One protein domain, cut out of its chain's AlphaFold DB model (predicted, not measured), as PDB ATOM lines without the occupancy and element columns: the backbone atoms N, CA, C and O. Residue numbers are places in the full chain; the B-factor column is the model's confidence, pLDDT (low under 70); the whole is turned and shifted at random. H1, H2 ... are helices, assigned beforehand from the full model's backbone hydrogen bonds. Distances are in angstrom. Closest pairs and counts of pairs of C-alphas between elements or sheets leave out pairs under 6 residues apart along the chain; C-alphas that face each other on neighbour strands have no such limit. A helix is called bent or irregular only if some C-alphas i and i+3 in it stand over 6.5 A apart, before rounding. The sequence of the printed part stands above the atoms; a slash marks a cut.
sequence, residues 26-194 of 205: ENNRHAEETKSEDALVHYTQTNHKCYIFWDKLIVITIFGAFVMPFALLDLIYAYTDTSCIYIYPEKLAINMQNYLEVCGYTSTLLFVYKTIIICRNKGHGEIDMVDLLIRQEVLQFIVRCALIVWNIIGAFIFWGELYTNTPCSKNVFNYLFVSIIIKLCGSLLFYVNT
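This is residues 26 to 194 of the 205 residues of an uncharacterized protein of viral metagenome (UniProt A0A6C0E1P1). Four helices fold back and forth into an up-and-down bundle of H1b, H2, H3 and H4, each running against the one before it, while the long first arm H1a extends lengthwise from it, with residues 26 to 48 sticking out free. H2 stands between H1b and H3, and H4 packs on H3 at a slant, its line at 38 degrees to that of H3. The printed part has 169 residues with four named helices, H1 to H4 in that order, and no named strand; the class is all helix. It is extended, with a radius of gyration of the C-alphas of 24.5 A, and the C-alphas span 93 by 32 by 23 A, a rod whose length owes much to H1a.

H1, residues 26 to 80, was assigned as one helix by its hydrogen bonds but is bent: C-alphas 66 and 69 are 6.5 A apart, and its arms H1a, residues 26 to 66, and H1b, residues 69 to 80, stand at a steep tilt of 46 degrees. H1b and H2, residues 96 to 120, touch and form a helical hairpin; their closest C-alphas, those of Ala 71 and Gly 104, are 4.3 A apart, and they run opposite ways at 37 degrees, only just a steep tilt. H1a touches H2 with residues 56 to 64 alone, at a shallow tilt of 9 degrees, opposite ways; the closest C-alphas, those of Ile 60 and Thr 115, are 6.5 A apart. H2 and H3, residues 129 to 165, form a helical hairpin at a shallow tilt of 20 degrees, touching closest at the C-alphas of Tyr 99 and Gly 154, 6.0 A apart. H3 and H4, residues 170 to 194, form a third at 38 degrees, only just steep, with the C-alphas of Asn 151 and Leu 184 closest at 6.1 A. H1b and H4 are close but not clearly touching, the C-alphas of Tyr 77 and Val 172 being 7.1 A apart. H2 and H4 are apart. Each O i to N i+4 pair is within hydrogen-bond range in H1a, H1b, H2 and H4; in H3, 31 of 33 are.

H1a begins at C-alpha 26, (27.559, 68.859, 92.169), and is 61.5 A long; H1b is 15.8 A. H2 is 35.9 A long and H3 52.3 A, from C-alpha 129 at (12.910, 34.123, 62.020). H3 has a kink of 29 degrees near residue 159 and is irregular, but only just: C-alphas 160 and 163 are 6.8 A apart. H4, 36.1 A, ends at C-alpha 194, (17.515, 28.968, 42.433).

The C-alphas of Glu 26 and Glu 90, the two farthest apart, are 93.1 A apart. The printed part has no cut. The link from H1 to H2, residues 81 to 95, is long; H2 to H3 is short and H3 to H4 tight. The mean pLDDT of the printed part is 86.9, and residues 27, 31 and 122 to 130 are under 70.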
ATOM      1  N   GLU A  26      27.147  70.128  92.782       72.44
ATOM      2  CA  GLU A  26      27.559  68.859  92.169       72.44
ATOM      3  C   GLU A  26      26.355  67.950  91.860       72.44
ATOM      4  O   GLU A  26      26.275  67.355  90.782       72.44
ATOM      5  N   ASN A  27      25.346  67.938  92.738       68.88
ATOM      6  CA  ASN A  27      24.123  67.160  92.532       68.88
ATOM      7  C   ASN A  27      23.262  67.710  91.373       68.88
ATOM      8  O   ASN A  27      22.681  66.945  90.599       68.88
ATOM      9  N   ASN A  28      23.228  69.036  91.192       71.00
ATOM     10  CA  ASN A  28      22.545  69.665  90.056       71.00
ATOM     11  C   ASN A  28      23.264  69.402  88.720       71.00
ATOM     12  O   ASN A  28      22.603  69.214  87.698       71.00
ATOM     13  N   ARG A  29      24.600  69.320  88.721       72.38
ATOM     14  CA  ARG A  29      25.392  69.037  87.514       72.38
ATOM     15  C   ARG A  29      25.168  67.615  86.995       72.38
ATOM     16  O   ARG A  29      24.935  67.430  85.802       72.38
ATOM     17  N   HIS A  30      25.141  66.627  87.889       70.31
ATOM     18  CA  HIS A  30      24.831  65.244  87.515       70.31
ATOM     19  C   HIS A  30      23.394  65.075  86.996       70.31
ATOM     20  O   HIS A  30      23.161  64.309  86.057       70.31
ATOM     21  N   ALA A  31      22.428  65.819  87.542       69.25
ATOM     22  CA  ALA A  31      21.051  65.797  87.048       69.25
ATOM     23  C   ALA A  31      20.920  66.364  85.617       69.25
ATOM     24  O   ALA A  31      20.132  65.848  84.820       69.25
ATOM     25  N   GLU A  32      21.699  67.391  85.264       74.12
ATOM     26  CA  GLU A  32      21.725  67.949  83.905       74.12
ATOM     27  C   GLU A  32      22.421  67.026  82.895       74.12
ATOM     28  O   GLU A  32      21.910  66.852  81.785       74.12
ATOM     29  N   GLU A  33      23.531  66.386  83.276       74.31
ATOM     30  CA  GLU A  33      24.239  65.422  82.420       74.31
ATOM     31  C   GLU A  33      23.367  64.200  82.103       74.31
ATOM     32  O   GLU A  33      23.202  63.848  80.934       74.31
ATOM     33  N   THR A  34      22.703  63.630  83.114       73.25
ATOM     34  CA  THR A  34      21.822  62.462  82.930       73.25
ATOM     35  C   THR A  34      20.644  62.788  82.000       73.25
ATOM     36  O   THR A  34      20.295  62.014  81.109       73.25
ATOM     37  N   LYS A  35      20.062  63.989  82.130       77.75
ATOM     38  CA  LYS A  35      18.963  64.448  81.264       77.75
ATOM     39  C   LYS A  35      19.412  64.689  79.817       77.75
ATOM     40  O   LYS A  35      18.615  64.518  78.891       77.75
ATOM     41  N   SER A  36      20.664  65.103  79.614       80.81
ATOM     42  CA  SER A  36      21.260  65.272  78.285       80.81
ATOM     43  C   SER A  36      21.489  63.924  77.595       80.81
ATOM     44  O   SER A  36      21.174  63.774  76.410       80.81
ATOM     45  N   GLU A  37      21.958  62.924  78.342       80.94
ATOM     46  CA  GLU A  37      22.239  61.582  77.830       80.94
ATOM     47  C   GLU A  37      20.953  60.834  77.436       80.94
ATOM     48  O   GLU A  37      20.852  60.325  76.315       80.94
ATOM     49  N   ASP A  38      19.908  60.891  78.270       79.31
ATOM     50  CA  ASP A  38      18.592  60.311  77.959       79.31
ATOM     51  C   ASP A  38      17.958  60.929  76.699       79.31
ATOM     52  O   ASP A  38      17.359  60.232  75.870       79.31
ATOM     53  N   ALA A  39      18.117  62.244  76.509       78.06
ATOM     54  CA  ALA A  39      17.622  62.937  75.322       78.06
ATOM     55  C   ALA A  39      18.361  62.496  74.046       78.06
ATOM     56  O   ALA A  39      17.732  62.335  72.993       78.06
ATOM     57  N   LEU A  40      19.673  62.254  74.133       81.94
ATOM     58  CA  LEU A  40      20.487  61.777  73.014       81.94
ATOM     59  C   LEU A  40      20.154  60.322  72.644       81.94
ATOM     60  O   LEU A  40      20.011  60.001  71.458       81.94
ATOM     61  N   VAL A  41      19.965  59.446  73.634       79.88
ATOM     62  CA  VAL A  41      19.543  58.050  73.412       79.88
ATOM     63  C   VAL A  41      18.151  58.005  72.775       79.88
ATOM     64  O   VAL A  41      17.933  57.299  71.787       79.88
ATOM     65  N   HIS A  42      17.211  58.825  73.252       78.00
ATOM     66  CA  HIS A  42      15.885  58.910  72.645       78.00
ATOM     67  C   HIS A  42      15.936  59.449  71.202       78.00
ATOM     68  O   HIS A  42      15.245  58.924  70.324       78.00
ATOM     69  N   TYR A  43      16.772  60.458  70.926       78.38
ATOM     70  CA  TYR A  43      16.963  61.025  69.584       78.38
ATOM     71  C   TYR A  43      17.582  60.023  68.594       78.38
ATOM     72  O   TYR A  43      17.129  59.890  67.455       78.38
ATOM     73  N   THR A  44      18.596  59.270  69.015       77.88
ATOM     74  CA  THR A  44      19.228  58.249  68.162       77.88
ATOM     75  C   THR A  44      18.273  57.084  67.872       77.88
ATOM     76  O   THR A  44      18.180  56.628  66.727       77.88
ATOM     77  N   GLN A  45      17.473  56.665  68.857       78.25
ATOM     78  CA  GLN A  45      16.488  55.593  68.699       78.25
ATOM     79  C   GLN A  45      15.315  55.968  67.773       78.25
ATOM     80  O   GLN A  45      14.832  55.118  67.016       78.25
ATOM     81  N   THR A  46      14.836  57.216  67.801       78.25
ATOM     82  CA  THR A  46      13.763  57.678  66.899       78.25
ATOM     83  C   THR A  46      14.244  57.806  65.456       78.25
ATOM     84  O   THR A  46      13.552  57.337  64.547       78.25
ATOM     85  N   ASN A  47      15.449  58.336  65.235       80.25
ATOM     86  CA  ASN A  47      16.041  58.447  63.898       80.25
ATOM     87  C   ASN A  47      16.250  57.078  63.234       80.25
ATOM     88  O   ASN A  47      15.929  56.908  62.057       80.25
ATOM     89  N   HIS A  48      16.695  56.074  63.998       83.31
ATOM     90  CA  HIS A  48      16.894  54.717  63.483       83.31
ATOM     91  C   HIS A  48      15.581  54.067  63.003       83.31
ATOM     92  O   HIS A  48      15.522  53.476  61.924       83.31
ATOM     93  N   LYS A  49      14.486  54.228  63.760       83.06
ATOM     94  CA  LYS A  49      13.160  53.717  63.363       83.06
ATOM     95  C   LYS A  49      12.614  54.419  62.118       83.06
ATOM     96  O   LYS A  49      12.001  53.764  61.277       83.06
ATOM     97  N   CYS A  50      12.841  55.729  62.003       85.56
ATOM     98  CA  CYS A  50      12.434  56.517  60.841       85.56
ATOM     99  C   CYS A  50      13.137  56.022  59.567       85.56
ATOM    100  O   CYS A  50      12.474  55.749  58.569       85.56
ATOM    101  N   TYR A  51      14.455  55.811  59.623       88.19
ATOM    102  CA  TYR A  51      15.231  55.314  58.485       88.19
ATOM    103  C   TYR A  51      14.750  53.941  57.990       88.19
ATOM    104  O   TYR A  51      14.482  53.780  56.801       88.19
ATOM    105  N   ILE A  52      14.538  52.977  58.897       87.00
ATOM    106  CA  ILE A  52      14.029  51.638  58.542       87.00
ATOM    107  C   ILE A  52      12.647  51.717  57.878       87.00
ATOM    108  O   ILE A  52      12.342  50.944  56.970       87.00
ATOM    109  N   PHE A  53      11.784  52.626  58.336       88.62
ATOM    110  CA  PHE A  53      10.470  52.819  57.731       88.62
ATOM    111  C   PHE A  53      10.577  53.340  56.291       88.62
ATOM    112  O   PHE A  53       9.937  52.788  55.393       88.62
ATOM    113  N   TRP A  54      11.407  54.361  56.065       91.69
ATOM    114  CA  TRP A  54      11.622  54.929  54.733       91.69
ATOM    115  C   TRP A  54      12.260  53.935  53.767       91.69
ATOM    116  O   TRP A  54      11.803  53.830  52.632       91.69
ATOM    117  N   ASP A  55      13.245  53.162  54.222       88.19
ATOM    118  CA  ASP A  55      13.880  52.116  53.418       88.19
ATOM    119  C   ASP A  55      12.850  51.092  52.905       88.19
ATOM    120  O   ASP A  55      12.717  50.864  51.700       88.19
ATOM    121  N   LYS A  56      11.997  50.572  53.798       90.19
ATOM    122  CA  LYS A  56      10.909  49.655  53.419       90.19
ATOM    123  C   LYS A  56       9.936  50.271  52.420       90.19
ATOM    124  O   LYS A  56       9.518  49.593  51.479       90.19
ATOM    125  N   LEU A  57       9.559  51.533  52.624       93.25
ATOM    126  CA  LEU A  57       8.638  52.238  51.735       93.25
ATOM    127  C   LEU A  57       9.228  52.381  50.326       93.25
ATOM    128  O   LEU A  57       8.521  52.152  49.342       93.25
ATOM    129  N   ILE A  58      10.519  52.703  50.227       94.50
ATOM    130  CA  ILE A  58      11.239  52.808  48.952       94.50
ATOM    131  C   ILE A  58      11.256  51.452  48.242       94.50
ATOM    132  O   ILE A  58      10.873  51.375  47.075       94.50
ATOM    133  N   VAL A  59      11.609  50.371  48.946       92.25
ATOM    134  CA  VAL A  59      11.632  49.014  48.374       92.25
ATOM    135  C   VAL A  59      10.253  48.596  47.856       92.25
ATOM    136  O   VAL A  59      10.142  48.120  46.725       92.25
ATOM    137  N   ILE A  60       9.189  48.813  48.639       94.00
ATOM    138  CA  ILE A  60       7.808  48.496  48.231       94.00
ATOM    139  C   ILE A  60       7.401  49.320  47.004       94.00
ATOM    140  O   ILE A  60       6.795  48.778  46.080       94.00
ATOM    141  N   THR A  61       7.754  50.607  46.971       94.94
ATOM    142  CA  THR A  61       7.403  51.510  45.865       94.94
ATOM    143  C   THR A  61       8.095  51.098  44.572       94.94
ATOM    144  O   THR A  61       7.436  50.978  43.542       94.94
ATOM    145  N   ILE A  62       9.401  50.824  44.625       94.00
ATOM    146  CA  ILE A  62      10.169  50.357  43.467       94.00
ATOM    147  C   ILE A  62       9.580  49.037  42.968       94.00
ATOM    148  O   ILE A  62       9.234  48.920  41.797       94.00
ATOM    149  N   PHE A  63       9.394  48.058  43.856       89.44
ATOM    150  CA  PHE A  63       8.851  46.755  43.476       89.44
ATOM    151  C   PHE A  63       7.438  46.864  42.880       89.44
ATOM    152  O   PHE A  63       7.144  46.255  41.850       89.44
ATOM    153  N   GLY A  64       6.580  47.690  43.480       92.81
ATOM    154  CA  GLY A  64       5.228  47.953  42.992       92.81
ATOM    155  C   GLY A  64       5.214  48.618  41.622       92.81
ATOM    156  O   GLY A  64       4.443  48.199  40.763       92.81
ATOM    157  N   ALA A  65       6.103  49.583  41.378       94.31
ATOM    158  CA  ALA A  65       6.208  50.270  40.093       94.31
ATOM    159  C   ALA A  65       6.565  49.324  38.934       94.31
ATOM    160  O   ALA A  65       6.134  49.563  37.809       94.31
ATOM    161  N   PHE A  66       7.300  48.239  39.195       89.94
ATOM    162  CA  PHE A  66       7.628  47.242  38.172       89.94
ATOM    163  C   PHE A  66       6.564  46.148  38.027       89.94
ATOM    164  O   PHE A  66       6.258  45.756  36.906       89.94
ATOM    165  N   VAL A  67       5.999  45.643  39.128       91.06
ATOM    166  CA  VAL A  67       5.098  44.473  39.096       91.06
ATOM    167  C   VAL A  67       3.649  44.856  38.801       91.06
ATOM    168  O   VAL A  67       2.976  44.185  38.015       91.06
ATOM    169  N   MET A  68       3.155  45.938  39.409       94.69
ATOM    170  CA  MET A  68       1.740  46.310  39.319       94.69
ATOM    171  C   MET A  68       1.277  46.660  37.901       94.69
ATOM    172  O   MET A  68       0.165  46.258  37.566       94.69
ATOM    173  N   PRO A  69       2.065  47.329  37.033       95.25
ATOM    174  CA  PRO A  69       1.617  47.608  35.670       95.25
ATOM    175  C   PRO A  69       1.246  46.343  34.889       95.25
ATOM    176  O   PRO A  69       0.215  46.325  34.227       95.25
ATOM    177  N   PHE A  70       2.026  45.265  35.011       94.25
ATOM    178  CA  PHE A  70       1.716  43.996  34.344       94.25
ATOM    179  C   PHE A  70       0.478  43.324  34.941       94.25
ATOM    180  O   PHE A  70      -0.393  42.885  34.198       94.25
ATOM    181  N   ALA A  71       0.364  43.291  36.272       96.19
ATOM    182  CA  ALA A  71      -0.794  42.697  36.938       96.19
ATOM    183  C   ALA A  71      -2.101  43.434  36.593       96.19
ATOM    184  O   ALA A  71      -3.130  42.804  36.353       96.19
ATOM    185  N   LEU A  72      -2.057  44.768  36.533       96.75
ATOM    186  CA  LEU A  72      -3.202  45.589  36.155       96.75
ATOM    187  C   LEU A  72      -3.547  45.432  34.676       96.75
ATOM    188  O   LEU A  72      -4.724  45.308  34.362       96.75
ATOM    189  N   LEU A  73      -2.561  45.409  33.776       96.56
ATOM    190  CA  LEU A  73      -2.817  45.193  32.349       96.56
ATOM    191  C   LEU A  73      -3.399  43.804  32.076       96.56
ATOM    192  O   LEU A  73      -4.324  43.701  31.276       96.56
ATOM    193  N   ASP A  74      -2.931  42.766  32.773       96.69
ATOM    194  CA  ASP A  74      -3.531  41.430  32.704       96.69
ATOM    195  C   ASP A  74      -5.025  41.477  33.057       96.69
ATOM    196  O   ASP A  74      -5.855  41.014  32.278       96.69
ATOM    197  N   LEU A  75      -5.380  42.089  34.194       97.56
ATOM    198  CA  LEU A  75      -6.774  42.201  34.637       97.56
ATOM    199  C   LEU A  75      -7.607  43.104  33.718       97.56
ATOM    200  O   LEU A  75      -8.747  42.775  33.400       97.56
ATOM    201  N   ILE A  76      -7.055  44.232  33.264       96.50
ATOM    202  CA  ILE A  76      -7.747  45.138  32.342       96.50
ATOM    203  C   ILE A  76      -8.075  44.393  31.055       96.50
ATOM    204  O   ILE A  76      -9.233  44.397  30.642       96.50
ATOM    205  N   TYR A  77      -7.102  43.725  30.437       95.62
ATOM    206  CA  TYR A  77      -7.362  42.999  29.200       95.62
ATOM    207  C   TYR A  77      -8.270  41.793  29.411       95.62
ATOM    208  O   TYR A  77      -9.091  41.542  28.541       95.62
ATOM    209  N   ALA A  78      -8.221  41.127  30.567       96.12
ATOM    210  CA  ALA A  78      -9.157  40.056  30.902       96.12
ATOM    211  C   ALA A  78     -10.630  40.510  30.982       96.12
ATOM    212  O   ALA A  78     -11.525  39.729  30.661       96.12
ATOM    213  N   TYR A  79     -10.900  41.745  31.419       95.44
ATOM    214  CA  TYR A  79     -12.273  42.230  31.628       95.44
ATOM    215  C   TYR A  79     -12.804  43.157  30.539       95.44
ATOM    216  O   TYR A  79     -14.018  43.286  30.395       95.44
ATOM    217  N   THR A  80     -11.928  43.846  29.811       92.25
ATOM    218  CA  THR A  80     -12.348  44.919  28.895       92.25
ATOM    219  C   THR A  80     -12.325  44.520  27.429       92.25
ATOM    220  O   THR A  80     -13.093  45.083  26.649       92.25
ATOM    221  N   ASP A  81     -11.477  43.570  27.029       84.31
ATOM    222  CA  ASP A  81     -11.330  43.202  25.623       84.31
ATOM    223  C   ASP A  81     -12.145  41.944  25.304       84.31
ATOM    224  O   ASP A  81     -11.975  40.908  25.926       84.31
ATOM    225  N   THR A  82     -13.045  42.017  24.324       83.81
ATOM    226  CA  THR A  82     -13.860  40.870  23.885       83.81
ATOM    227  C   THR A  82     -13.424  40.290  22.545       83.81
ATOM    228  O   THR A  82     -14.108  39.420  22.012       83.81
ATOM    229  N   SER A  83     -12.292  40.740  21.992       83.88
ATOM    230  CA  SER A  83     -11.899  40.421  20.617       83.88
ATOM    231  C   SER A  83     -11.479  38.962  20.447       83.88
ATOM    232  O   SER A  83     -12.093  38.231  19.675       83.88
ATOM    233  N   CYS A  84     -10.445  38.527  21.169       87.75
ATOM    234  CA  CYS A  84      -9.843  37.205  20.977       87.75
ATOM    235  C   CYS A  84      -9.651  36.406  22.270       87.75
ATOM    236  O   CYS A  84      -9.386  35.207  22.221       87.75
ATOM    237  N   ILE A  85      -9.811  37.030  23.440       91.62
ATOM    238  CA  ILE A  85      -9.464  36.377  24.708       91.62
ATOM    239  C   ILE A  85     -10.429  35.246  25.109       91.62
ATOM    240  O   ILE A  85     -10.059  34.372  25.891       91.62
ATOM    241  N   TYR A  86     -11.644  35.251  24.556       92.38
ATOM    242  CA  TYR A  86     -12.707  34.281  24.841       92.38
ATOM    243  C   TYR A  86     -12.628  33.013  23.984       92.38
ATOM    244  O   TYR A  86     -13.437  32.104  24.163       92.38
ATOM    245  N   ILE A  87     -11.685  32.947  23.042       89.94
ATOM    246  CA  ILE A  87     -11.554  31.823  22.116       89.94
ATOM    247  C   ILE A  87     -10.969  30.622  22.862       89.94
ATOM    248  O   ILE A  87      -9.940  30.726  23.532       89.94
ATOM    249  N   TYR A  88     -11.653  29.482  22.748       90.75
ATOM    250  CA  TYR A  88     -11.237  28.225  23.357       90.75
ATOM    251  C   TYR A  88     -10.463  27.385  22.341       90.75
ATOM    252  O   TYR A  88     -10.994  27.118  21.262       90.75
ATOM    253  N   PRO A  89      -9.248  26.926  22.672       89.19
ATOM    254  CA  PRO A  89      -8.550  25.949  21.844       89.19
ATOM    255  C   PRO A  89      -9.271  24.591  21.910       89.19
ATOM    256  O   PRO A  89      -9.806  24.208  22.951       89.19
ATOM    257  N   GLU A  90      -9.237  23.819  20.820       87.00
ATOM    258  CA  GLU A  90     -10.077  22.616  20.616       87.00
ATOM    259  C   GLU A  90     -10.014  21.554  21.732       87.00
ATOM    260  O   GLU A  90     -10.928  20.742  21.876       87.00
ATOM    261  N   LYS A  91      -8.930  21.521  22.515       89.12
ATOM    262  CA  LYS A  91      -8.673  20.489  23.537       89.12
ATOM    263  C   LYS A  91      -8.472  21.041  24.946       89.12
ATOM    264  O   LYS A  91      -8.145  20.267  25.845       89.12
ATOM    265  N   LEU A  92      -8.642  22.347  25.159       90.38
ATOM    266  CA  LEU A  92      -8.424  22.970  26.464       90.38
ATOM    267  C   LEU A  92      -9.683  23.706  26.924       90.38
ATOM    268  O   LEU A  92     -10.185  24.593  26.246       90.38
ATOM    269  N   ALA A  93     -10.143  23.393  28.136       94.00
ATOM    270  CA  ALA A  93     -11.262  24.082  28.786       94.00
ATOM    271  C   ALA A  93     -10.860  25.439  29.404       94.00
ATOM    272  O   ALA A  93     -11.520  25.932  30.314       94.00
ATOM    273  N   ILE A  94      -9.741  26.009  28.956       95.38
ATOM    274  CA  ILE A  94      -9.153  27.247  29.467       95.38
ATOM    275  C   ILE A  94      -8.876  28.131  28.256       95.38
ATOM    276  O   ILE A  94      -8.194  27.700  27.325       95.38
ATOM    277  N   ASN A  95      -9.397  29.355  28.279       95.19
ATOM    278  CA  ASN A  95      -9.132  30.365  27.259       95.19
ATOM    279  C   ASN A  95      -8.085  31.388  27.751       95.19
ATOM    280  O   ASN A  95      -7.569  31.312  28.872       95.19
ATOM    281  N   MET A  96      -7.753  32.359  26.900       95.44
ATOM    282  CA  MET A  96      -6.770  33.393  27.237       95.44
ATOM    283  C   MET A  96      -7.272  34.341  28.338       95.44
ATOM    284  O   MET A  96      -6.470  34.812  29.142       95.44
ATOM    285  N   GLN A  97      -8.584  34.579  28.431       96.12
ATOM    286  CA  GLN A  97      -9.178  35.355  29.521       96.12
ATOM    287  C   GLN A  97      -8.865  34.723  30.883       96.12
ATOM    288  O   GLN A  97      -8.306  35.393  31.747       96.12
ATOM    289  N   ASN A  98      -9.144  33.426  31.058       96.44
ATOM    290  CA  ASN A  98      -8.867  32.715  32.307       96.44
ATOM    291  C   ASN A  98      -7.381  32.788  32.679       96.44
ATOM    292  O   ASN A  98      -7.034  32.984  33.843       96.44
ATOM    293  N   TYR A  99      -6.495  32.652  31.689       96.19
ATOM    294  CA  TYR A  99      -5.056  32.787  31.900       96.19
ATOM    295  C   TYR A  99      -4.677  34.183  32.421       96.19
ATOM    296  O   TYR A  99      -3.923  34.290  33.392       96.19
ATOM    297  N   LEU A 100      -5.203  35.246  31.804       96.44
ATOM    298  CA  LEU A 100      -4.941  36.625  32.216       96.44
ATOM    299  C   LEU A 100      -5.490  36.918  33.617       96.44
ATOM    300  O   LEU A 100      -4.776  37.505  34.428       96.44
ATOM    301  N   GLU A 101      -6.703  36.457  33.937       96.81
ATOM    302  CA  GLU A 101      -7.285  36.595  35.278       96.81
ATOM    303  C   GLU A 101      -6.389  35.941  36.333       96.81
ATOM    304  O   GLU A 101      -5.999  36.582  37.312       96.81
ATOM    305  N   VAL A 102      -5.997  34.681  36.115       96.06
ATOM    306  CA  VAL A 102      -5.140  33.955  37.058       96.06
ATOM    307  C   VAL A 102      -3.782  34.640  37.200       96.06
ATOM    308  O   VAL A 102      -3.303  34.799  38.326       96.06
ATOM    309  N   CYS A 103      -3.167  35.095  36.106       95.12
ATOM    310  CA  CYS A 103      -1.895  35.819  36.156       95.12
ATOM    311  C   CYS A 103      -2.008  37.138  36.929       95.12
ATOM    312  O   CYS A 103      -1.181  37.410  37.807       95.12
ATOM    313  N   GLY A 104      -3.036  37.932  36.636       96.06
ATOM    314  CA  GLY A 104      -3.273  39.231  37.254       96.06
ATOM    315  C   GLY A 104      -3.567  39.121  38.750       96.06
ATOM    316  O   GLY A 104      -2.938  39.809  39.564       96.06
ATOM    317  N   TYR A 105      -4.452  38.198  39.143       96.56
ATOM    318  CA  TYR A 105      -4.760  37.946  40.552       96.56
ATOM    319  C   TYR A 105      -3.577  37.349  41.309       96.56
ATOM    320  O   TYR A 105      -3.275  37.808  42.409       96.56
ATOM    321  N   THR A 106      -2.865  36.379  40.728       93.50
ATOM    322  CA  THR A 106      -1.705  35.764  41.392       93.50
ATOM    323  C   THR A 106      -0.585  36.783  41.596       93.50
ATOM    324  O   THR A 106      -0.003  36.843  42.678       93.50
ATOM    325  N   SER A 107      -0.318  37.632  40.600       93.44
ATOM    326  CA  SER A 107       0.698  38.691  40.699       93.44
ATOM    327  C   SER A 107       0.326  39.738  41.750       93.44
ATOM    328  O   SER A 107       1.160  40.099  42.582       93.44
ATOM    329  N   THR A 108      -0.939  40.166  41.777       95.19
ATOM    330  CA  THR A 108      -1.456  41.090  42.801       95.19
ATOM    331  C   THR A 108      -1.372  40.479  44.202       95.19
ATOM    332  O   THR A 108      -0.882  41.118  45.133       95.19
ATOM    333  N   LEU A 109      -1.791  39.219  44.364       93.81
ATOM    334  CA  LEU A 109      -1.747  38.516  45.646       93.81
ATOM    335  C   LEU A 109      -0.308  38.360  46.147       93.81
ATOM    336  O   LEU A 109      -0.035  38.596  47.323       93.81
ATOM    337  N   LEU A 110       0.626  38.014  45.257       91.00
ATOM    338  CA  LEU A 110       2.048  37.940  45.576       91.00
ATOM    339  C   LEU A 110       2.613  39.298  45.992       91.00
ATOM    340  O   LEU A 110       3.369  39.361  46.961       91.00
ATOM    341  N   PHE A 111       2.238  40.380  45.307       92.75
ATOM    342  CA  PHE A 111       2.647  41.733  45.677       92.75
ATOM    343  C   PHE A 111       2.164  42.108  47.087       92.75
ATOM    344  O   PHE A 111       2.960  42.553  47.920       92.75
ATOM    345  N   VAL A 112       0.888  41.853  47.397       93.94
ATOM    346  CA  VAL A 112       0.317  42.085  48.734       93.94
ATOM    347  C   VAL A 112       1.023  41.227  49.784       93.94
ATOM    348  O   VAL A 112       1.452  41.741  50.817       93.94
ATOM    349  N   TYR A 113       1.217  39.937  49.508       91.25
ATOM    350  CA  TYR A 113       1.910  39.012  50.403       91.25
ATOM    351  C   TYR A 113       3.342  39.475  50.718       91.25
ATOM    352  O   TYR A 113       3.736  39.538  51.885       91.25
ATOM    353  N   LYS A 114       4.110  39.874  49.697       89.19
ATOM    354  CA  LYS A 114       5.472  40.406  49.862       89.19
ATOM    355  C   LYS A 114       5.490  41.711  50.651       89.19
ATOM    356  O   LYS A 114       6.330  41.870  51.532       89.19
ATOM    357  N   THR A 115       4.531  42.597  50.398       91.06
ATOM    358  CA  THR A 115       4.368  43.846  51.154       91.06
ATOM    359  C   THR A 115       4.123  43.562  52.637       91.06
ATOM    360  O   THR A 115       4.786  44.144  53.492       91.06
ATOM    361  N   ILE A 116       3.247  42.603  52.963       90.31
ATOM    362  CA  ILE A 116       2.986  42.195  54.352       90.31
ATOM    363  C   ILE A 116       4.264  41.675  55.020       90.31
ATOM    364  O   ILE A 116       4.543  42.060  56.156       90.31
ATOM    365  N   ILE A 117       5.059  40.845  54.336       87.25
ATOM    366  CA  ILE A 117       6.330  40.335  54.875       87.25
ATOM    367  C   ILE A 117       7.299  41.484  55.183       87.25
ATOM    368  O   ILE A 117       7.819  41.564  56.296       87.25
ATOM    369  N   ILE A 118       7.509  42.397  54.230       87.69
ATOM    370  CA  ILE A 118       8.417  43.544  54.393       87.69
ATOM    371  C   ILE A 118       7.965  44.417  55.576       87.69
ATOM    372  O   ILE A 118       8.772  44.803  56.430       87.69
ATOM    373  N   CYS A 119       6.660  44.667  55.690       87.06
ATOM    374  CA  CYS A 119       6.084  45.416  56.803       87.06
ATOM    375  C   CYS A 119       6.268  44.697  58.150       87.06
ATOM    376  O   CYS A 119       6.619  45.343  59.140       87.06
ATOM    377  N   ARG A 120       6.082  43.370  58.200       84.44
ATOM    378  CA  ARG A 120       6.166  42.571  59.435       84.44
ATOM    379  C   ARG A 120       7.582  42.313  59.929       84.44
ATOM    380  O   ARG A 120       7.721  42.015  61.113       84.44
ATOM    381  N   ASN A 121       8.599  42.433  59.079       77.25
ATOM    382  CA  ASN A 121       9.991  42.216  59.465       77.25
ATOM    383  C   ASN A 121      10.454  43.286  60.479       77.25
ATOM    384  O   ASN A 121      10.968  44.343  60.108       77.25
ATOM    385  N   LYS A 122      10.172  43.079  61.769       69.00
ATOM    386  CA  LYS A 122      10.666  43.907  62.872       69.00
ATOM    387  C   LYS A 122      12.100  43.461  63.118       69.00
ATOM    388  O   LYS A 122      12.313  42.336  63.546       69.00
ATOM    389  N   GLY A 123      13.061  44.316  62.790       62.50
ATOM    390  CA  GLY A 123      14.473  43.966  62.644       62.50
ATOM    391  C   GLY A 123      15.242  43.519  63.892       62.50
ATOM    392  O   GLY A 123      16.420  43.814  63.936       62.50
ATOM    393  N   HIS A 124      14.651  42.838  64.881       51.53
ATOM    394  CA  HIS A 124      15.395  42.139  65.938       51.53
ATOM    395  C   HIS A 124      14.528  41.092  66.660       51.53
ATOM    396  O   HIS A 124      13.510  41.430  67.262       51.53
ATOM    397  N   GLY A 125      14.970  39.830  66.613       56.53
ATOM    398  CA  GLY A 125      14.426  38.687  67.354       56.53
ATOM    399  C   GLY A 125      14.815  37.365  66.683       56.53
ATOM    400  O   GLY A 125      14.187  36.972  65.705       56.53
ATOM    401  N   GLU A 126      15.863  36.699  67.174       57.38
ATOM    402  CA  GLU A 126      16.508  35.540  66.522       57.38
ATOM    403  C   GLU A 126      15.652  34.264  66.443       57.38
ATOM    404  O   GLU A 126      15.904  33.422  65.587       57.38
ATOM    405  N   ILE A 127      14.634  34.095  67.291       54.22
ATOM    406  CA  ILE A 127      14.118  32.741  67.571       54.22
ATOM    407  C   ILE A 127      12.883  32.354  66.722       54.22
ATOM    408  O   ILE A 127      12.658  31.171  66.498       54.22
ATOM    409  N   ASP A 128      12.163  33.312  66.119       63.56
ATOM    410  CA  ASP A 128      11.017  33.042  65.211       63.56
ATOM    411  C   ASP A 128      11.328  33.277  63.716       63.56
ATOM    412  O   ASP A 128      10.495  33.030  62.840       63.56
ATOM    413  N   MET A 129      12.530  33.766  63.393       64.31
ATOM    414  CA  MET A 129      12.910  34.123  62.020       64.31
ATOM    415  C   MET A 129      13.123  32.894  61.129       64.31
ATOM    416  O   MET A 129      12.769  32.932  59.953       64.31
ATOM    417  N   VAL A 130      13.674  31.803  61.670       69.69
ATOM    418  CA  VAL A 130      14.062  30.627  60.872       69.69
ATOM    419  C   VAL A 130      12.840  29.837  60.384       69.69
ATOM    420  O   VAL A 130      12.761  29.546  59.192       69.69
ATOM    421  N   ASP A 131      11.851  29.552  61.246       70.19
ATOM    422  CA  ASP A 131      10.624  28.840  60.824       70.19
ATOM    423  C   ASP A 131       9.802  29.676  59.831       70.19
ATOM    424  O   ASP A 131       9.301  29.162  58.826       70.19
ATOM    425  N   LEU A 132       9.725  30.994  60.057       74.06
ATOM    426  CA  LEU A 132       9.069  31.919  59.134       74.06
ATOM    427  C   LEU A 132       9.758  31.921  57.761       74.06
ATOM    428  O   LEU A 132       9.075  31.894  56.736       74.06
ATOM    429  N   LEU A 133      11.094  31.922  57.738       72.44
ATOM    430  CA  LEU A 133      11.894  31.965  56.516       72.44
ATOM    431  C   LEU A 133      11.786  30.655  55.726       72.44
ATOM    432  O   LEU A 133      11.523  30.697  54.524       72.44
ATOM    433  N   ILE A 134      11.869  29.498  56.392       76.06
ATOM    434  CA  ILE A 134      11.684  28.186  55.750       76.06
ATOM    435  C   ILE A 134      10.276  28.076  55.155       76.06
ATOM    436  O   ILE A 134      10.115  27.736  53.979       76.06
ATOM    437  N   ARG A 135       9.240  28.419  55.931       78.38
ATOM    438  CA  ARG A 135       7.844  28.378  55.465       78.38
ATOM    439  C   ARG A 135       7.616  29.305  54.273       78.38
ATOM    440  O   ARG A 135       6.901  28.952  53.333       78.38
ATOM    441  N   GLN A 136       8.235  30.481  54.301       83.50
ATOM    442  CA  GLN A 136       8.167  31.460  53.227       83.50
ATOM    443  C   GLN A 136       8.847  30.960  51.942       83.50
ATOM    444  O   GLN A 136       8.316  31.196  50.856       83.50
ATOM    445  N   GLU A 137       9.993  30.283  52.027       83.38
ATOM    446  CA  GLU A 137      10.677  29.748  50.843       83.38
ATOM    447  C   GLU A 137       9.906  28.584  50.208       83.38
ATOM    448  O   GLU A 137       9.725  28.566  48.988       83.38
ATOM    449  N   VAL A 138       9.341  27.677  51.013       85.81
ATOM    450  CA  VAL A 138       8.503  26.573  50.507       85.81
ATOM    451  C   VAL A 138       7.249  27.103  49.810       85.81
ATOM    452  O   VAL A 138       6.936  26.688  48.693       85.81
ATOM    453  N   LEU A 139       6.542  28.058  50.427       86.81
ATOM    454  CA  LEU A 139       5.350  28.648  49.817       86.81
ATOM    455  C   LEU A 139       5.690  29.362  48.504       86.81
ATOM    456  O   LEU A 139       4.988  29.196  47.506       86.81
ATOM    457  N   GLN A 140       6.786  30.125  48.477       85.81
ATOM    458  CA  GLN A 140       7.251  30.771  47.251       85.81
ATOM    459  C   GLN A 140       7.584  29.758  46.160       85.81
ATOM    460  O   GLN A 140       7.243  29.990  45.003       85.81
ATOM    461  N   PHE A 141       8.235  28.650  46.509       85.88
ATOM    462  CA  PHE A 141       8.552  27.590  45.561       85.88
ATOM    463  C   PHE A 141       7.284  27.010  44.918       85.88
ATOM    464  O   PHE A 141       7.193  26.963  43.693       85.88
ATOM    465  N   ILE A 142       6.268  26.675  45.721       89.88
ATOM    466  CA  ILE A 142       4.989  26.139  45.227       89.88
ATOM    467  C   ILE A 142       4.314  27.125  44.267       89.88
ATOM    468  O   ILE A 142       3.927  26.746  43.159       89.88
ATOM    469  N   VAL A 143       4.204  28.398  44.659       89.56
ATOM    470  CA  VAL A 143       3.565  29.419  43.813       89.56
ATOM    471  C   VAL A 143       4.336  29.613  42.506       89.56
ATOM    472  O   VAL A 143       3.731  29.756  41.446       89.56
ATOM    473  N   ARG A 144       5.670  29.562  42.540       86.69
ATOM    474  CA  ARG A 144       6.508  29.669  41.337       86.69
ATOM    475  C   ARG A 144       6.314  28.492  40.386       86.69
ATOM    476  O   ARG A 144       6.189  28.714  39.186       86.69
ATOM    477  N   CYS A 145       6.250  27.264  40.898       89.62
ATOM    478  CA  CYS A 145       5.945  26.093  40.078       89.62
ATOM    479  C   CYS A 145       4.579  26.234  39.399       89.62
ATOM    480  O   CYS A 145       4.469  25.999  38.196       89.62
ATOM    481  N   ALA A 146       3.562  26.687  40.139       91.69
ATOM    482  CA  ALA A 146       2.246  26.956  39.571       91.69
ATOM    483  C   ALA A 146       2.306  28.029  38.466       91.69
ATOM    484  O   ALA A 146       1.742  27.830  37.394       91.69
ATOM    485  N   LEU A 147       3.036  29.129  38.681       90.50
ATOM    486  CA  LEU A 147       3.206  30.191  37.680       90.50
ATOM    487  C   LEU A 147       3.905  29.710  36.403       90.50
ATOM    488  O   LEU A 147       3.505  30.113  35.315       90.50
ATOM    489  N   ILE A 148       4.912  28.837  36.505       91.75
ATOM    490  CA  ILE A 148       5.565  28.244  35.327       91.75
ATOM    491  C   ILE A 148       4.547  27.463  34.494       91.75
ATOM    492  O   ILE A 148       4.469  27.664  33.283       91.75
ATOM    493  N   VAL A 149       3.748  26.609  35.140       93.81
ATOM    494  CA  VAL A 149       2.706  25.826  34.461       93.81
ATOM    495  C   VAL A 149       1.699  26.753  33.780       93.81
ATOM    496  O   VAL A 149       1.400  26.565  32.601       93.81
ATOM    497  N   TRP A 150       1.238  27.794  34.476       95.00
ATOM    498  CA  TRP A 150       0.325  28.785  33.904       95.00
ATOM    499  C   TRP A 150       0.921  29.521  32.704       95.00
ATOM    500  O   TRP A 150       0.251  29.645  31.683       95.00
ATOM    501  N   ASN A 151       2.182  29.950  32.778       94.56
ATOM    502  CA  ASN A 151       2.865  30.623  31.670       94.56
ATOM    503  C   ASN A 151       3.026  29.709  30.446       94.56
ATOM    504  O   ASN A 151       2.870  30.170  29.316       94.56
ATOM    505  N   ILE A 152       3.290  28.413  30.654       95.12
ATOM    506  CA  ILE A 152       3.324  27.421  29.571       95.12
ATOM    507  C   ILE A 152       1.939  27.294  28.926       95.12
ATOM    508  O   ILE A 152       1.840  27.347  27.704       95.12
ATOM    509  N   ILE A 153       0.869  27.183  29.721       95.31
ATOM    510  CA  ILE A 153      -0.512  27.121  29.212       95.31
ATOM    511  C   ILE A 153      -0.846  28.370  28.386       95.31
ATOM    512  O   ILE A 153      -1.309  28.243  27.254       95.31
ATOM    513  N   GLY A 154      -0.564  29.566  28.910       95.31
ATOM    514  CA  GLY A 154      -0.790  30.823  28.193       95.31
ATOM    515  C   GLY A 154      -0.022  30.892  26.874       95.31
ATOM    516  O   GLY A 154      -0.568  31.329  25.863       95.31
ATOM    517  N   ALA A 155       1.214  30.386  26.848       95.69
ATOM    518  CA  ALA A 155       1.987  30.282  25.620       95.69
ATOM    519  C   ALA A 155       1.365  29.292  24.621       95.69
ATOM    520  O   ALA A 155       1.200  29.613  23.446       95.69
ATOM    521  N   PHE A 156       0.933  28.114  25.064       95.12
ATOM    522  CA  PHE A 156       0.238  27.187  24.171       95.12
ATOM    523  C   PHE A 156      -1.028  27.804  23.562       95.12
ATOM    524  O   PHE A 156      -1.235  27.665  22.360       95.12
ATOM    525  N   ILE A 157      -1.830  28.536  24.344       94.50
ATOM    526  CA  ILE A 157      -3.033  29.218  23.837       94.50
ATOM    527  C   ILE A 157      -2.652  30.323  22.837       94.50
ATOM    528  O   ILE A 157      -3.218  30.397  21.747       94.50
ATOM    529  N   PHE A 158      -1.678  31.173  23.175       95.12
ATOM    530  CA  PHE A 158      -1.297  32.295  22.316       95.12
ATOM    531  C   PHE A 158      -0.703  31.836  20.982       95.12
ATOM    532  O   PHE A 158      -1.189  32.244  19.932       95.12
ATOM    533  N   TRP A 159       0.333  30.992  21.000       94.56
ATOM    534  CA  TRP A 159       1.016  30.567  19.772       94.56
ATOM    535  C   TRP A 159       0.256  29.475  19.016       94.56
ATOM    536  O   TRP A 159       0.392  29.391  17.799       94.56
ATOM    537  N   GLY A 160      -0.514  28.643  19.720       91.88
ATOM    538  CA  GLY A 160      -1.268  27.547  19.115       91.88
ATOM    539  C   GLY A 160      -2.574  27.984  18.458       91.88
ATOM    540  O   GLY A 160      -2.936  27.411  17.437       91.88
ATOM    541  N   GLU A 161      -3.256  28.990  19.016       90.75
ATOM    542  CA  GLU A 161      -4.587  29.403  18.549       90.75
ATOM    543  C   GLU A 161      -4.615  30.867  18.095       90.75
ATOM    544  O   GLU A 161      -4.992  31.185  16.965       90.75
ATOM    545  N   LEU A 162      -4.181  31.789  18.961       91.38
ATOM    546  CA  LEU A 162      -4.402  33.217  18.721       91.38
ATOM    547  C   LEU A 162      -3.491  33.799  17.634       91.38
ATOM    548  O   LEU A 162      -3.934  34.647  16.859       91.38
ATOM    549  N   TYR A 163      -2.240  33.338  17.559       90.94
ATOM    550  CA  TYR A 163      -1.219  33.869  16.654       90.94
ATOM    551  C   TYR A 163      -1.549  33.645  15.175       90.94
ATOM    552  O   TYR A 163      -1.256  34.500  14.341       90.94
ATOM    553  N   THR A 164      -2.149  32.503  14.842       85.50
ATOM    554  CA  THR A 164      -2.405  32.101  13.453       85.50
ATOM    555  C   THR A 164      -3.789  32.500  12.959       85.50
ATOM    556  O   THR A 164      -3.936  32.789  11.774       85.50
ATOM    557  N   ASN A 165      -4.798  32.518  13.838       74.38
ATOM    558  CA  ASN A 165      -6.189  32.394  13.397       74.38
ATOM    559  C   ASN A 165      -7.125  33.538  13.815       74.38
ATOM    560  O   ASN A 165      -8.306  33.479  13.473       74.38
ATOM    561  N   THR A 166      -6.671  34.570  14.544       70.06
ATOM    562  CA  THR A 166      -7.622  35.489  15.210       70.06
ATOM    563  C   THR A 166      -7.297  36.983  15.077       70.06
ATOM    564  O   THR A 166      -6.136  37.382  15.187       70.06
ATOM    565  N   PRO A 167      -8.313  37.854  14.884       72.88
ATOM    566  CA  PRO A 167      -8.137  39.300  14.848       72.88
ATOM    567  C   PRO A 167      -8.136  39.865  16.275       72.88
ATOM    568  O   PRO A 167      -9.027  40.630  16.649       72.88
ATOM    569  N   CYS A 168      -7.150  39.496  17.098       87.06
ATOM    570  CA  CYS A 168      -6.900  40.260  18.319       87.06
ATOM    571  C   CYS A 168      -6.709  41.740  17.953       87.06
ATOM    572  O   CYS A 168      -6.077  42.070  16.941       87.06
ATOM    573  N   SER A 169      -7.202  42.650  18.797       91.44
ATOM    574  CA  SER A 169      -6.837  44.060  18.658       91.44
ATOM    575  C   SER A 169      -5.306  44.195  18.695       91.44
ATOM    576  O   SER A 169      -4.629  43.491  19.447       91.44
ATOM    577  N   LYS A 170      -4.726  45.089  17.877       90.62
ATOM    578  CA  LYS A 170      -3.255  45.236  17.778       90.62
ATOM    579  C   LYS A 170      -2.599  45.451  19.148       90.62
ATOM    580  O   LYS A 170      -1.506  44.951  19.391       90.62
ATOM    581  N   ASN A 171      -3.282  46.171  20.038       92.31
ATOM    582  CA  ASN A 171      -2.799  46.453  21.385       92.31
ATOM    583  C   ASN A 171      -2.758  45.185  22.245       92.31
ATOM    584  O   ASN A 171      -1.718  44.899  22.833       92.31
ATOM    585  N   VAL A 172      -3.845  44.404  22.271       92.94
ATOM    586  CA  VAL A 172      -3.897  43.144  23.029       92.94
ATOM    587  C   VAL A 172      -2.920  42.128  22.468       92.94
ATOM    588  O   VAL A 172      -2.187  41.510  23.230       92.94
ATOM    589  N   PHE A 173      -2.839  42.002  21.144       94.00
ATOM    590  CA  PHE A 173      -1.893  41.096  20.504       94.00
ATOM    591  C   PHE A 173      -0.446  41.404  20.907       94.00
ATOM    592  O   PHE A 173       0.265  40.524  21.390       94.00
ATOM    593  N   ASN A 174      -0.023  42.664  20.761       94.56
ATOM    594  CA  ASN A 174       1.332  43.089  21.113       94.56
ATOM    595  C   ASN A 174       1.609  42.914  22.610       94.56
ATOM    596  O   ASN A 174       2.693  42.472  22.991       94.56
ATOM    597  N   TYR A 175       0.627  43.229  23.457       95.44
ATOM    598  CA  TYR A 175       0.733  43.018  24.893       95.44
ATOM    599  C   TYR A 175       0.910  41.538  25.245       95.44
ATOM    600  O   TYR A 175       1.837  41.194  25.978       95.44
ATOM    601  N   LEU A 176       0.056  40.653  24.727       95.00
ATOM    602  CA  LEU A 176       0.119  39.213  24.983       95.00
ATOM    603  C   LEU A 176       1.451  38.631  24.506       95.00
ATOM    604  O   LEU A 176       2.117  37.929  25.265       95.00
ATOM    605  N   PHE A 177       1.876  39.001  23.298       95.38
ATOM    606  CA  PHE A 177       3.151  38.575  22.730       95.38
ATOM    607  C   PHE A 177       4.325  38.910  23.662       95.38
ATOM    608  O   PHE A 177       5.092  38.032  24.055       95.38
ATOM    609  N   VAL A 178       4.447  40.180  24.061       96.06
ATOM    610  CA  VAL A 178       5.561  40.648  24.894       96.06
ATOM    611  C   VAL A 178       5.456  40.114  26.322       96.06
ATOM    612  O   VAL A 178       6.442  39.631  26.878       96.06
ATOM    613  N   SER A 179       4.269  40.175  26.928       95.38
ATOM    614  CA  SER A 179       4.069  39.789  28.327       95.38
ATOM    615  C   SER A 179       4.330  38.303  28.561       95.38
ATOM    616  O   SER A 179       4.979  37.967  29.551       95.38
ATOM    617  N   ILE A 180       3.908  37.410  27.657       95.12
ATOM    618  CA  ILE A 180       4.156  35.972  27.821       95.12
ATOM    619  C   ILE A 180       5.652  35.661  27.695       95.12
ATOM    620  O   ILE A 180       6.176  34.899  28.510       95.12
ATOM    621  N   ILE A 181       6.369  36.294  26.757       95.31
ATOM    622  CA  ILE A 181       7.829  36.140  26.637       95.31
ATOM    623  C   ILE A 181       8.518  36.596  27.926       95.31
ATOM    624  O   ILE A 181       9.304  35.844  28.500       95.31
ATOM    625  N   ILE A 182       8.195  37.795  28.422       94.31
ATOM    626  CA  ILE A 182       8.790  38.333  29.656       94.31
ATOM    627  C   ILE A 182       8.512  37.406  30.844       94.31
ATOM    628  O   ILE A 182       9.430  37.094  31.603       94.31
ATOM    629  N   LYS A 183       7.273  36.925  30.999       92.69
ATOM    630  CA  LYS A 183       6.878  36.026  32.094       92.69
ATOM    631  C   LYS A 183       7.586  34.673  32.020       92.69
ATOM    632  O   LYS A 183       8.070  34.189  33.046       92.69
ATOM    633  N   LEU A 184       7.699  34.075  30.831       91.19
ATOM    634  CA  LEU A 184       8.437  32.827  30.620       91.19
ATOM    635  C   LEU A 184       9.929  33.003  30.903       91.19
ATOM    636  O   LEU A 184      10.484  32.256  31.708       91.19
ATOM    637  N   CYS A 185      10.570  34.010  30.304       91.94
ATOM    638  CA  CYS A 185      11.986  34.298  30.529       91.94
ATOM    639  C   CYS A 185      12.266  34.589  32.008       91.94
ATOM    640  O   CYS A 185      13.197  34.022  32.573       91.94
ATOM    641  N   GLY A 186      11.433  35.404  32.657       88.50
ATOM    642  CA  GLY A 186      11.549  35.699  34.084       88.50
ATOM    643  C   GLY A 186      11.417  34.446  34.953       88.50
ATOM    644  O   GLY A 186      12.219  34.240  35.863       88.50
ATOM    645  N   SER A 187      10.464  33.568  34.632       87.62
ATOM    646  CA  SER A 187      10.266  32.309  35.361       87.62
ATOM    647  C   SER A 187      11.448  31.345  35.190       87.62
ATOM    648  O   SER A 187      11.882  30.723  36.160       87.62
ATOM    649  N   LEU A 188      12.005  31.246  33.978       86.31
ATOM    650  CA  LEU A 188      13.150  30.382  33.675       86.31
ATOM    651  C   LEU A 188      14.449  30.891  34.305       86.31
ATOM    652  O   LEU A 188      15.156  30.115  34.944       86.31
ATOM    653  N   LEU A 189      14.752  32.187  34.171       87.88
ATOM    654  CA  LEU A 189      15.930  32.800  34.797       87.88
ATOM    655  C   LEU A 189      15.907  32.598  36.312       87.88
ATOM    656  O   LEU A 189      16.914  32.239  36.920       87.88
ATOM    657  N   PHE A 190      14.733  32.764  36.918       79.56
ATOM    658  CA  PHE A 190      14.560  32.537  38.340       79.56
ATOM    659  C   PHE A 190      14.818  31.073  38.738       79.56
ATOM    660  O   PHE A 190      15.503  30.802  39.729       79.56
ATOM    661  N   TYR A 191      14.294  30.124  37.960       81.38
ATOM    662  CA  TYR A 191      14.517  28.698  38.191       81.38
ATOM    663  C   TYR A 191      16.008  28.334  38.125       81.38
ATOM    664  O   TYR A 191      16.521  27.664  39.024       81.38
ATOM    665  N   VAL A 192      16.722  28.835  37.111       84.50
ATOM    666  CA  VAL A 192      18.169  28.620  36.955       84.50
ATOM    667  C   VAL A 192      18.941  29.194  38.145       84.50
ATOM    668  O   VAL A 192      19.773  28.499  38.726       84.50
ATOM    669  N   ASN A 193      18.618  30.418  38.569       82.56
ATOM    670  CA  ASN A 193      19.279  31.051  39.711       82.56
ATOM    671  C   ASN A 193      19.052  30.275  41.015       82.56
ATOM    672  O   ASN A 193      19.988  30.083  41.785       82.56
ATOM    673  N   THR A 194      17.836  29.768  41.239       78.06
ATOM    674  CA  THR A 194      17.515  28.968  42.433       78.06
ATOM    675  C   THR A 194      18.325  27.674  42.471       78.06
ATOM    676  O   THR A 194      18.859  27.307  43.515       78.06
TER     677      THR A 194